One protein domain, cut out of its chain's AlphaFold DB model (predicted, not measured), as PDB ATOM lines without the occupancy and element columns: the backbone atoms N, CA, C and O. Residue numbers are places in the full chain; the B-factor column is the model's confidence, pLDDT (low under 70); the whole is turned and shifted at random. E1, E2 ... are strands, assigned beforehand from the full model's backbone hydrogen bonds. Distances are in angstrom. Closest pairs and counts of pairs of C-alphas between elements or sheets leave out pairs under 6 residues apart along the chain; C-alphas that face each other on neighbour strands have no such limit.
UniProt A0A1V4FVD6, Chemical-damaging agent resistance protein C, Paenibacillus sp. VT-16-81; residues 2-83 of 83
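This is residues 2 to 83 of the 83 residues of the protein "Chemical-damaging agent resistance protein C" of Paenibacillus sp. VT-16-81 (UniProt A0A1V4FVD6). What is the shape? Little regular structure: a rod mostly of loops, with a small antiparallel sheet, E1 - E3 - E2, and a long loop, residues 7 to 51, that runs out to Met 14 at one end and folds back past the sheet. What builds it? The 82 printed residues, class all strand, have no named helix and three strands, E1, E2, E3 along the chain, holding 13 residues. How compact? Only just loose, close to compact: radius of gyration of the C-alphas 14.5 A, spans 47 by 21 by 17 A.

What neighbours inner strand E3, residues 70 to 74? Edge strand E1, residues 2 to 6, is antiparallel at 163 degrees; N 4 and O 72, 3.0 A, are within hydrogen-bond range. And E2, residues 52 to 54? This edge strand forms an antiparallel hairpin with E3 at 165 degrees; N 53 and O 73, 2.9 A, are within hydrogen-bond range.

Where does E1 begin? C-alpha 2 is at (131.941, 164.798, 48.202); E1 spans 13.7 A. Where does E3 end? C-alpha 74 is at (127.596, 163.595, 45.670); E3 spans 13.4 A, E2 6.8 A.

How large? The farthest C-alphas, Met 14 and Glu 81, are 48.3 A apart. Any cut or low confidence? The printed part has no cut, both links are long, and no printed residue is under 70 in pLDDT.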
ATOM      1  N   MET A   2     130.783 165.689  48.334       96.94
ATOM      2  CA  MET A   2     131.941 164.798  48.202       96.94
ATOM      3  C   MET A   2     131.977 164.215  46.787       96.94
ATOM      4  O   MET A   2     130.984 164.316  46.072       96.94
ATOM      5  N   THR A   3     133.095 163.610  46.403       97.38
ATOM      6  CA  THR A   3     133.265 162.952  45.104       97.38
ATOM      7  C   THR A   3     133.851 161.570  45.335       97.38
ATOM      8  O   THR A   3     134.723 161.413  46.191       97.38
ATOM      9  N   ILE A   4     133.357 160.588  44.590       97.25
ATOM     10  CA  ILE A   4     133.977 159.270  44.470       97.25
ATOM     11  C   ILE A   4     134.578 159.191  43.075       97.25
ATOM     12  O   ILE A   4     133.855 159.390  42.102       97.25
ATOM     13  N   GLY A   5     135.882 158.944  43.009       96.12
ATOM     14  CA  GLY A   5     136.643 158.806  41.774       96.12
ATOM     15  C   GLY A   5     137.076 157.364  41.535       96.12
ATOM     16  O   GLY A   5     137.311 156.611  42.487       96.12
ATOM     17  N   LEU A   6     137.143 156.985  40.263       96.25
ATOM     18  CA  LEU A   6     137.684 155.726  39.772       96.25
ATOM     19  C   LEU A   6     138.734 156.057  38.711       96.25
ATOM     20  O   LEU A   6     138.405 156.665  37.700       96.25
ATOM     21  N   GLY A   7     139.978 155.650  38.945       95.12
ATOM     22  CA  GLY A   7     141.077 155.780  37.988       95.12
ATOM     23  C   GLY A   7     141.754 154.434  37.755       95.12
ATOM     24  O   GLY A   7     141.827 153.605  38.675       95.12
ATOM     25  N   TRP A   8     142.226 154.201  36.532       93.94
ATOM     26  CA  TRP A   8     142.926 152.973  36.170       93.94
ATOM     27  C   TRP A   8     143.939 153.177  35.048       93.94
ATOM     28  O   TRP A   8     143.784 154.025  34.179       93.94
ATOM     29  N   ASP A   9     144.970 152.329  35.031       92.12
ATOM     30  CA  ASP A   9     145.928 152.336  33.931       92.12
ATOM     31  C   ASP A   9     145.305 151.702  32.669       92.12
ATOM     32  O   ASP A   9     144.705 150.617  32.743       92.12
ATOM     33  N   PRO A  10     145.473 152.330  31.491       91.38
ATOM     34  CA  PRO A  10     144.938 151.820  30.237       91.38
ATOM     35  C   PRO A  10     145.640 150.526  29.807       91.38
ATOM     36  O   PRO A  10     146.774 150.229  30.190       91.38
ATOM     37  N   ASN A  11     144.992 149.747  28.937       92.88
ATOM     38  CA  ASN A  11     145.636 148.573  28.357       92.88
ATOM     39  C   ASN A  11     146.791 148.988  27.423       92.88
ATOM     40  O   ASN A  11     146.563 149.541  26.348       92.88
ATOM     41  N   GLU A  12     148.030 148.669  27.802       90.25
ATOM     42  CA  GLU A  12     149.233 148.942  26.995       90.25
ATOM     43  C   GLU A  12     149.523 147.867  25.921       90.25
ATOM     44  O   GLU A  12     150.468 147.987  25.136       90.25
ATOM     45  N   GLY A  13     148.746 146.780  25.885       90.88
ATOM     46  CA  GLY A  13     148.904 145.679  24.930       90.88
ATOM     47  C   GLY A  13     148.197 145.893  23.583       90.88
ATOM     48  O   GLY A  13     147.589 146.920  23.316       90.88
ATOM     49  N   MET A  14     148.214 144.870  22.716       83.44
ATOM     50  CA  MET A  14     147.467 144.870  21.436       83.44
ATOM     51  C   MET A  14     146.008 144.381  21.574       83.44
ATOM     52  O   MET A  14     145.428 143.878  20.612       83.44
ATOM     53  N   GLY A  15     145.449 144.440  22.786       89.75
ATOM     54  CA  GLY A  15     144.094 143.979  23.103       89.75
ATOM     55  C   GLY A  15     143.050 145.095  23.036       89.75
ATOM     56  O   GLY A  15     143.332 146.194  22.573       89.75
ATOM     57  N   TYR A  16     141.838 144.800  23.510       94.12
ATOM     58  CA  TYR A  16     140.799 145.813  23.716       94.12
ATOM     59  C   TYR A  16     141.117 146.692  24.923       94.12
ATOM     60  O   TYR A  16     141.813 146.250  25.839       94.12
ATOM     61  N   ASP A  17     140.584 147.908  24.924       95.12
ATOM     62  CA  ASP A  17     140.697 148.816  26.059       95.12
ATOM     63  C   ASP A  17     139.990 148.238  27.302       95.12
ATOM     64  O   ASP A  17     139.059 147.433  27.190       95.12
ATOM     65  N   PHE A  18     140.492 148.598  28.487       93.75
ATOM     66  CA  PHE A  18     139.820 148.289  29.744       93.75
ATOM     67  C   PHE A  18     138.753 149.347  29.990       93.75
ATOM     68  O   PHE A  18     139.078 150.522  30.151       93.75
ATOM     69  N   ASP A  19     137.511 148.884  30.010       95.50
ATOM     70  CA  ASP A  19     136.321 149.677  30.270       95.50
ATOM     71  C   ASP A  19     135.848 149.352  31.692       95.50
ATOM     72  O   ASP A  19     135.456 148.212  31.976       95.50
ATOM     73  N   LEU A  20     136.061 150.291  32.613       95.88
ATOM     74  CA  LEU A  20     135.726 150.154  34.026       95.88
ATOM     75  C   LEU A  20     134.680 151.206  34.376       95.88
ATOM     76  O   LEU A  20     134.922 152.390  34.194       95.88
ATOM     77  N   ASP A  21     133.583 150.768  34.985       96.69
ATOM     78  CA  ASP A  21     132.483 151.662  35.336       96.69
ATOM     79  C   ASP A  21     132.486 152.078  36.815       96.69
ATOM     80  O   ASP A  21     132.553 151.240  37.729       96.69
ATOM     81  N   ALA A  22     132.252 153.365  37.066       96.94
ATOM     82  CA  ALA A  22     131.720 153.858  38.328       96.94
ATOM     83  C   ALA A  22     130.183 153.885  38.280       96.94
ATOM     84  O   ALA A  22     129.547 154.395  37.362       96.94
ATOM     85  N   SER A  23     129.518 153.330  39.292       98.00
ATOM     86  CA  SER A  23     128.053 153.355  39.364       98.00
ATOM     87  C   SER A  23     127.559 153.466  40.800       98.00
ATOM     88  O   SER A  23     128.223 153.030  41.741       98.00
ATOM     89  N   ALA A  24     126.366 154.031  40.976       98.25
ATOM     90  CA  ALA A  24     125.742 154.223  42.277       98.25
ATOM     91  C   ALA A  24     124.266 153.815  42.257       98.25
ATOM     92  O   ALA A  24     123.511 154.171  41.356       98.25
ATOM     93  N   ILE A  25     123.848 153.080  43.288       98.12
ATOM     94  CA  ILE A  25     122.473 152.613  43.480       98.12
ATOM     95  C   ILE A  25     121.938 153.289  44.739       98.12
ATOM     96  O   ILE A  25     122.477 153.071  45.826       98.12
ATOM     97  N   MET A  26     120.883 154.093  44.605       98.25
ATOM     98  CA  MET A  26     120.225 154.728  45.750       98.25
ATOM     99  C   MET A  26     119.049 153.857  46.201       98.25
ATOM    100  O   MET A  26     118.141 153.553  45.423       98.25
ATOM    101  N   ILE A  27     119.101 153.401  47.450       98.50
ATOM    102  CA  ILE A  27     118.164 152.422  48.009       98.50
ATOM    103  C   ILE A  27     117.362 153.028  49.150       98.50
ATOM    104  O   ILE A  27     117.866 153.913  49.820       98.50
ATOM    105  N   ASP A  28     116.163 152.508  49.391       98.06
ATOM    106  CA  ASP A  28     115.332 152.861  50.539       98.06
ATOM    107  C   ASP A  28     115.753 152.127  51.832       98.06
ATOM    108  O   ASP A  28     116.644 151.265  51.863       98.06
ATOM    109  N   ALA A  29     115.035 152.409  52.923       97.75
ATOM    110  CA  ALA A  29     115.220 151.752  54.219       97.75
ATOM    111  C   ALA A  29     114.964 150.226  54.201       97.75
ATOM    112  O   ALA A  29     115.433 149.511  55.093       97.75
ATOM    113  N   GLU A  30     114.249 149.703  53.199       98.06
ATOM    114  CA  GLU A  30     114.050 148.265  52.974       98.06
ATOM    115  C   GLU A  30     115.161 147.636  52.115       98.06
ATOM    116  O   GLU A  30     115.126 146.431  51.846       98.06
ATOM    117  N   ARG A  31     116.177 148.425  51.738       97.19
ATOM    118  CA  ARG A  31     117.302 148.054  50.871       97.19
ATOM    119  C   ARG A  31     116.884 147.724  49.440       97.19
ATOM    120  O   ARG A  31     117.486 146.853  48.805       97.19
ATOM    121  N   LYS A  32     115.856 148.396  48.931       97.62
ATOM    122  CA  LYS A  32     115.402 148.279  47.542       97.62
ATOM    123  C   LYS A  32     115.689 149.559  46.779       97.62
ATOM    124  O   LYS A  32     115.702 150.635  47.354       97.62
ATOM    125  N   LEU A  33     115.896 149.435  45.472       97.56
ATOM    126  CA  LEU A  33     116.036 150.587  44.585       97.56
ATOM    127  C   LEU A  33     114.758 151.444  44.632       97.56
ATOM    128  O   LEU A  33     113.666 150.911  44.436       97.56
ATOM    129  N   VAL A  34     114.904 152.754  44.857       97.06
ATOM    130  CA  VAL A  34     113.763 153.684  44.980       97.06
ATOM    131  C   VAL A  34     112.965 153.780  43.672       97.06
ATOM    132  O   VAL A  34     111.735 153.712  43.679       97.06
ATOM    133  N   SER A  35     113.655 153.908  42.536       97.25
ATOM    134  CA  SER A  35     113.135 153.687  41.177       97.25
ATOM    135  C   SER A  35     114.302 153.460  40.206       97.25
ATOM    136  O   SER A  35     115.452 153.709  40.559       97.25
ATOM    137  N   GLU A  36     114.035 153.012  38.976       97.50
ATOM    138  CA  GLU A  36     115.086 152.792  37.960       97.50
ATOM    139  C   GLU A  36     115.943 154.041  37.693       97.50
ATOM    140  O   GLU A  36     117.141 153.927  37.451       97.50
ATOM    141  N   GLU A  37     115.364 155.237  37.818       97.88
ATOM    142  CA  GLU A  37     116.061 156.514  37.613       97.88
ATOM    143  C   GLU A  37     117.078 156.829  38.727       97.88
ATOM    144  O   GLU A  37     117.967 157.655  38.538       97.88
ATOM    145  N   TYR A  38     116.976 156.159  39.879       98.38
ATOM    146  CA  TYR A  38     117.901 156.276  41.016       98.38
ATOM    147  C   TYR A  38     119.106 155.321  40.920       98.38
ATOM    148  O   TYR A  38     119.891 155.196  41.866       98.38
ATOM    149  N   PHE A  39     119.267 154.648  39.780       98.50
ATOM    150  CA  PHE A  39     120.502 153.973  39.407       98.50
ATOM    151  C   PHE A  39     121.327 154.888  38.497       98.50
ATOM    152  O   PHE A  39     120.938 155.148  37.360       98.50
ATOM    153  N   VAL A  40     122.454 155.386  39.006       98.50
ATOM    154  CA  VAL A  40     123.352 156.311  38.303       98.50
ATOM    155  C   VAL A  40     124.548 155.545  37.744       98.50
ATOM    156  O   VAL A  40     125.256 154.878  38.498       98.50
ATOM    157  N   PHE A  41     124.746 155.634  36.431       98.19
ATOM    158  CA  PHE A  41     125.764 154.910  35.652       98.19
ATOM    159  C   PHE A  41     125.958 155.584  34.278       98.19
ATOM    160  O   PHE A  41     125.289 156.580  33.990       98.19
ATOM    161  N   TYR A  42     126.813 155.041  33.401       96.56
ATOM    162  CA  TYR A  42     127.176 155.647  32.108       96.56
ATOM    163  C   TYR A  42     125.988 156.109  31.231       96.56
ATOM    164  O   TYR A  42     126.090 157.116  30.532       96.56
ATOM    165  N   ASN A  43     124.836 155.424  31.280       97.06
ATOM    166  CA  ASN A  43     123.644 155.764  30.483       97.06
ATOM    167  C   ASN A  43     122.542 156.498  31.278       97.06
ATOM    168  O   ASN A  43     121.483 156.809  30.731       97.06
ATOM    169  N   ASN A  44     122.773 156.778  32.560       98.06
ATOM    170  CA  ASN A  44     121.914 157.614  33.393       98.06
ATOM    171  C   ASN A  44     122.781 158.441  34.346       98.06
ATOM    172  O   ASN A  44     123.103 158.020  35.456       98.06
ATOM    173  N   LEU A  45     123.189 159.623  33.891       98.19
ATOM    174  CA  LEU A  45     124.258 160.386  34.537       98.19
ATOM    175  C   LEU A  45     123.825 161.135  35.801       98.19
ATOM    176  O   LEU A  45     124.654 161.774  36.444       98.19
ATOM    177  N   SER A  46     122.544 161.162  36.158       98.31
ATOM    178  CA  SER A  46     122.078 161.942  37.308       98.31
ATOM    179  C   SER A  46     120.859 161.312  37.956       98.31
ATOM    180  O   SER A  46     119.966 160.835  37.262       98.31
ATOM    181  N   SER A  47     120.805 161.361  39.285       98.50
ATOM    182  CA  SER A  47     119.597 160.999  40.023       98.50
ATOM    183  C   SER A  47     118.531 162.103  39.891       98.50
ATOM    184  O   SER A  47     118.883 163.278  39.726       98.50
ATOM    185  N   PRO A  48     117.226 161.784  39.996       98.31
ATOM    186  CA  PRO A  48     116.146 162.768  39.845       98.31
ATOM    187  C   PRO A  48     116.178 163.913  40.864       98.31
ATOM    188  O   PRO A  48     115.730 165.021  40.573       98.31
ATOM    189  N   ASP A  49     116.708 163.650  42.056       98.19
ATOM    190  CA  ASP A  49     116.876 164.624  43.137       98.19
ATOM    191  C   ASP A  49     118.125 165.517  42.963       98.19
ATOM    192  O   ASP A  49     118.311 166.510  43.672       98.19
ATOM    193  N   GLY A  50     118.980 165.202  41.985       98.00
ATOM    194  CA  GLY A  50     120.240 165.895  41.736       98.00
ATOM    195  C   GLY A  50     121.276 165.715  42.848       98.00
ATOM    196  O   GLY A  50     122.203 166.529  42.937       98.00
ATOM    197  N   ALA A  51     121.111 164.703  43.708       98.38
ATOM    198  CA  ALA A  51     122.068 164.351  44.748       98.38
ATOM    199  C   ALA A  51     123.301 163.641  44.184       98.38
ATOM    200  O   ALA A  51     124.397 163.849  44.700       98.38
ATOM    201  N   LEU A  52     123.146 162.842  43.127       98.44
ATOM    202  CA  LEU A  52     124.240 162.160  42.443       98.44
ATOM    203  C   LEU A  52     124.401 162.669  41.009       98.44
ATOM    204  O   LEU A  52     123.423 162.888  40.293       98.44
ATOM    205  N   THR A  53     125.649 162.828  40.571       98.50
ATOM    206  CA  THR A  53     125.988 163.189  39.188       98.50
ATOM    207  C   THR A  53     127.241 162.447  38.731       98.50
ATOM    208  O   THR A  53     128.325 162.710  39.245       98.50
ATOM    209  N   HIS A  54     127.094 161.546  37.761       98.06
ATOM    210  CA  HIS A  54     128.191 160.908  37.035       98.06
ATOM    211  C   HIS A  54     128.831 161.914  36.069       98.06
ATOM    212  O   HIS A  54     128.119 162.635  35.364       98.06
ATOM    213  N   THR A  55     130.159 161.987  36.015       95.44
ATOM    214  CA  THR A  55     130.876 162.973  35.184       95.44
ATOM    215  C   THR A  55     130.965 162.586  33.711       95.44
ATOM    216  O   THR A  55     131.257 163.442  32.878       95.44
ATOM    217  N   GLY A  56     130.673 161.329  33.390       94.31
ATOM    218  CA  GLY A  56     130.719 160.778  32.039       94.31
ATOM    219  C   GLY A  56     131.552 159.506  32.001       94.31
ATOM    220  O   GLY A  56     132.358 159.283  32.897       94.31
ATOM    221  N   ASP A  57     131.288 158.692  30.989       95.19
ATOM    222  CA  ASP A  57     131.964 157.422  30.735       95.19
ATOM    223  C   ASP A  57     133.358 157.647  30.126       95.19
ATOM    224  O   ASP A  57     133.519 158.488  29.226       95.19
ATOM    225  N   ASN A  58     134.351 156.902  30.607       94.38
ATOM    226  CA  ASN A  58     135.668 156.796  30.001       94.38
ATOM    227  C   ASN A  58     135.973 155.332  29.657       94.38
ATOM    228  O   ASN A  58     136.590 154.639  30.456       94.38
ATOM    229  N   PRO A  59     135.737 154.888  28.413       94.00
ATOM    230  CA  PRO A  59     135.850 153.472  28.062       94.00
ATOM    231  C   PRO A  59     137.297 152.972  27.893       94.00
ATOM    232  O   PRO A  59     137.526 151.906  27.321       94.00
ATOM    233  N   SER A  60     138.307 153.770  28.276       91.88
ATOM    234  CA  SER A  60     139.710 153.452  27.972       91.88
ATOM    235  C   SER A  60     140.743 153.749  29.051       91.88
ATOM    236  O   SER A  60     141.840 153.200  28.952       91.88
ATOM    237  N   GLY A  61     140.447 154.611  30.028       87.75
ATOM    238  CA  GLY A  61     141.414 155.015  31.060       87.75
ATOM    239  C   GLY A  61     142.570 155.890  30.553       87.75
ATOM    240  O   GLY A  61     143.622 155.965  31.170       87.75
ATOM    241  N   LYS A  62     142.449 156.494  29.359       86.19
ATOM    242  CA  LYS A  62     143.549 157.254  28.716       86.19
ATOM    243  C   LYS A  62     143.466 158.764  28.919       86.19
ATOM    244  O   LYS A  62     144.367 159.484  28.492       86.19
ATOM    245  N   ASN A  63     142.354 159.249  29.461       72.50
ATOM    246  CA  ASN A  63     141.976 160.660  29.370       72.50
ATOM    247  C   ASN A  63     142.324 161.453  30.633       72.50
ATOM    248  O   ASN A  63     142.255 162.682  30.609       72.50
ATOM    249  N   SER A  64     142.669 160.762  31.716       70.38
ATOM    250  CA  SER A  64     143.129 161.362  32.956       70.38
ATOM    251  C   SER A  64     144.655 161.212  33.011       70.38
ATOM    252  O   SER A  64     145.195 160.114  32.914       70.38
ATOM    253  N   ASP A  65     145.402 162.315  33.104       74.62
ATOM    254  CA  ASP A  65     146.872 162.291  33.227       74.62
ATOM    255  C   ASP A  65     147.284 161.838  34.654       74.62
ATOM    256  O   ASP A  65     148.011 162.537  35.363       74.62
ATOM    257  N   GLY A  66     146.789 160.677  35.100       71.12
ATOM    258  CA  GLY A  66     146.944 160.143  36.458       71.12
ATOM    259  C   GLY A  66     145.919 160.651  37.484       71.12
ATOM    260  O   GLY A  66     146.144 160.477  38.683       71.12
ATOM    261  N   ASP A  67     144.837 161.283  37.022       84.25
ATOM    262  CA  ASP A  67     143.681 161.680  37.839       84.25
ATOM    263  C   ASP A  67     142.588 160.586  37.807       84.25
ATOM    264  O   ASP A  67     142.816 159.475  37.339       84.25
ATOM    265  N   ASP A  68     141.396 160.875  38.331       91.94
ATOM    266  CA  ASP A  68     140.249 159.971  38.212       91.94
ATOM    267  C   ASP A  68     139.714 159.971  36.763       91.94
ATOM    268  O   ASP A  68     139.421 161.027  36.195       91.94
ATOM    269  N   ASP A  69     139.559 158.787  36.172       94.00
ATOM    270  CA  ASP A  69     139.021 158.585  34.822       94.00
ATOM    271  C   ASP A  69     137.501 158.735  34.768       94.00
ATOM    272  O   ASP A  69     136.966 159.282  33.801       94.00
ATOM    273  N   GLU A  70     136.823 158.281  35.821       95.62
ATOM    274  CA  GLU A  70     135.397 158.463  36.050       95.62
ATOM    275  C   GLU A  70     135.137 158.975  37.461       95.62
ATOM    276  O   GLU A  70     135.902 158.748  38.399       95.62
ATOM    277  N   SER A  71     134.038 159.702  37.639       96.81
ATOM    278  CA  SER A  71     133.684 160.268  38.935       96.81
ATOM    279  C   SER A  71     132.181 160.381  39.128       96.81
ATOM    280  O   SER A  71     131.422 160.675  38.206       96.81
ATOM    281  N   ILE A  72     131.752 160.229  40.379       98.44
ATOM    282  CA  ILE A  72     130.393 160.535  40.826       98.44
ATOM    283  C   ILE A  72     130.469 161.619  41.897       98.44
ATOM    284  O   ILE A  72     131.026 161.429  42.982       98.44
ATOM    285  N   ILE A  73     129.885 162.772  41.589       98.38
ATOM    286  CA  ILE A  73     129.731 163.899  42.505       98.38
ATOM    287  C   ILE A  73     128.488 163.659  43.359       98.38
ATOM    288  O   ILE A  73     127.431 163.301  42.843       98.38
ATOM    289  N   ILE A  74     128.617 163.891  44.665       98.62
ATOM    290  CA  ILE A  74     127.596 163.595  45.670       98.62
ATOM    291  C   ILE A  74     127.275 164.845  46.491       98.62
ATOM    292  O   ILE A  74     128.145 165.454  47.130       98.62
ATOM    293  N   ASP A  75     125.995 165.189  46.541       98.44
ATOM    294  CA  ASP A  75     125.427 166.241  47.371       98.44
ATOM    295  C   ASP A  75     124.359 165.671  48.316       98.44
ATOM    296  O   ASP A  75     123.174 165.627  47.997       98.44
ATOM    297  N   LEU A  76     124.798 165.233  49.502       97.56
ATOM    298  CA  LEU A  76     123.929 164.601  50.504       97.56
ATOM    299  C   LEU A  76     122.796 165.508  51.008       97.56
ATOM    300  O   LEU A  76     121.819 165.010  51.551       97.56
ATOM    301  N   GLU A  77     122.905 166.827  50.831       98.12
ATOM    302  CA  GLU A  77     121.851 167.776  51.218       98.12
ATOM    303  C   GLU A  77     120.630 167.725  50.288       98.12
ATOM    304  O   GLU A  77     119.581 168.267  50.628       98.12
ATOM    305  N   LYS A  78     120.763 167.093  49.116       98.06
ATOM    306  CA  LYS A  78     119.706 166.982  48.104       98.06
ATOM    307  C   LYS A  78     119.052 165.610  48.040       98.06
ATOM    308  O   LYS A  78     118.138 165.440  47.244       98.06
ATOM    309  N   VAL A  79     119.543 164.649  48.821       97.94
ATOM    310  CA  VAL A  79     119.051 163.271  48.793       97.94
ATOM    311  C   VAL A  79     117.560 163.261  49.124       97.94
ATOM    312  O   VAL A  79     117.140 163.828  50.135       97.94
ATOM    313  N   ASP A  80     116.771 162.651  48.242       97.75
ATOM    314  CA  ASP A  80     115.338 162.447  48.433       97.75
ATOM    315  C   ASP A  80     115.082 161.684  49.741       97.75
ATOM    316  O   ASP A  80     115.776 160.725  50.057       97.75
ATOM    317  N   GLU A  81     114.059 162.079  50.499       97.50
ATOM    318  CA  GLU A  81     113.733 161.477  51.801       97.50
ATOM    319  C   GLU A  81     113.380 159.980  51.742       97.50
ATOM    320  O   GLU A  81     113.323 159.313  52.776       97.50
ATOM    321  N   ARG A  82     113.100 159.456  50.542       96.88
ATOM    322  CA  ARG A  82     112.840 158.032  50.306       96.88
ATOM    323  C   ARG A  82     114.112 157.178  50.288       96.88
ATOM    324  O   ARG A  82     113.981 155.957  50.368       96.88
ATOM    325  N   VAL A  83     115.284 157.799  50.135       95.56
ATOM    326  CA  VAL A  83     116.616 157.171  50.062       95.56
ATOM    327  C   VAL A  83     117.234 157.098  51.460       95.56
ATOM    328  O   VAL A  83     117.271 158.135  52.156       95.56
TER     329      VAL A  83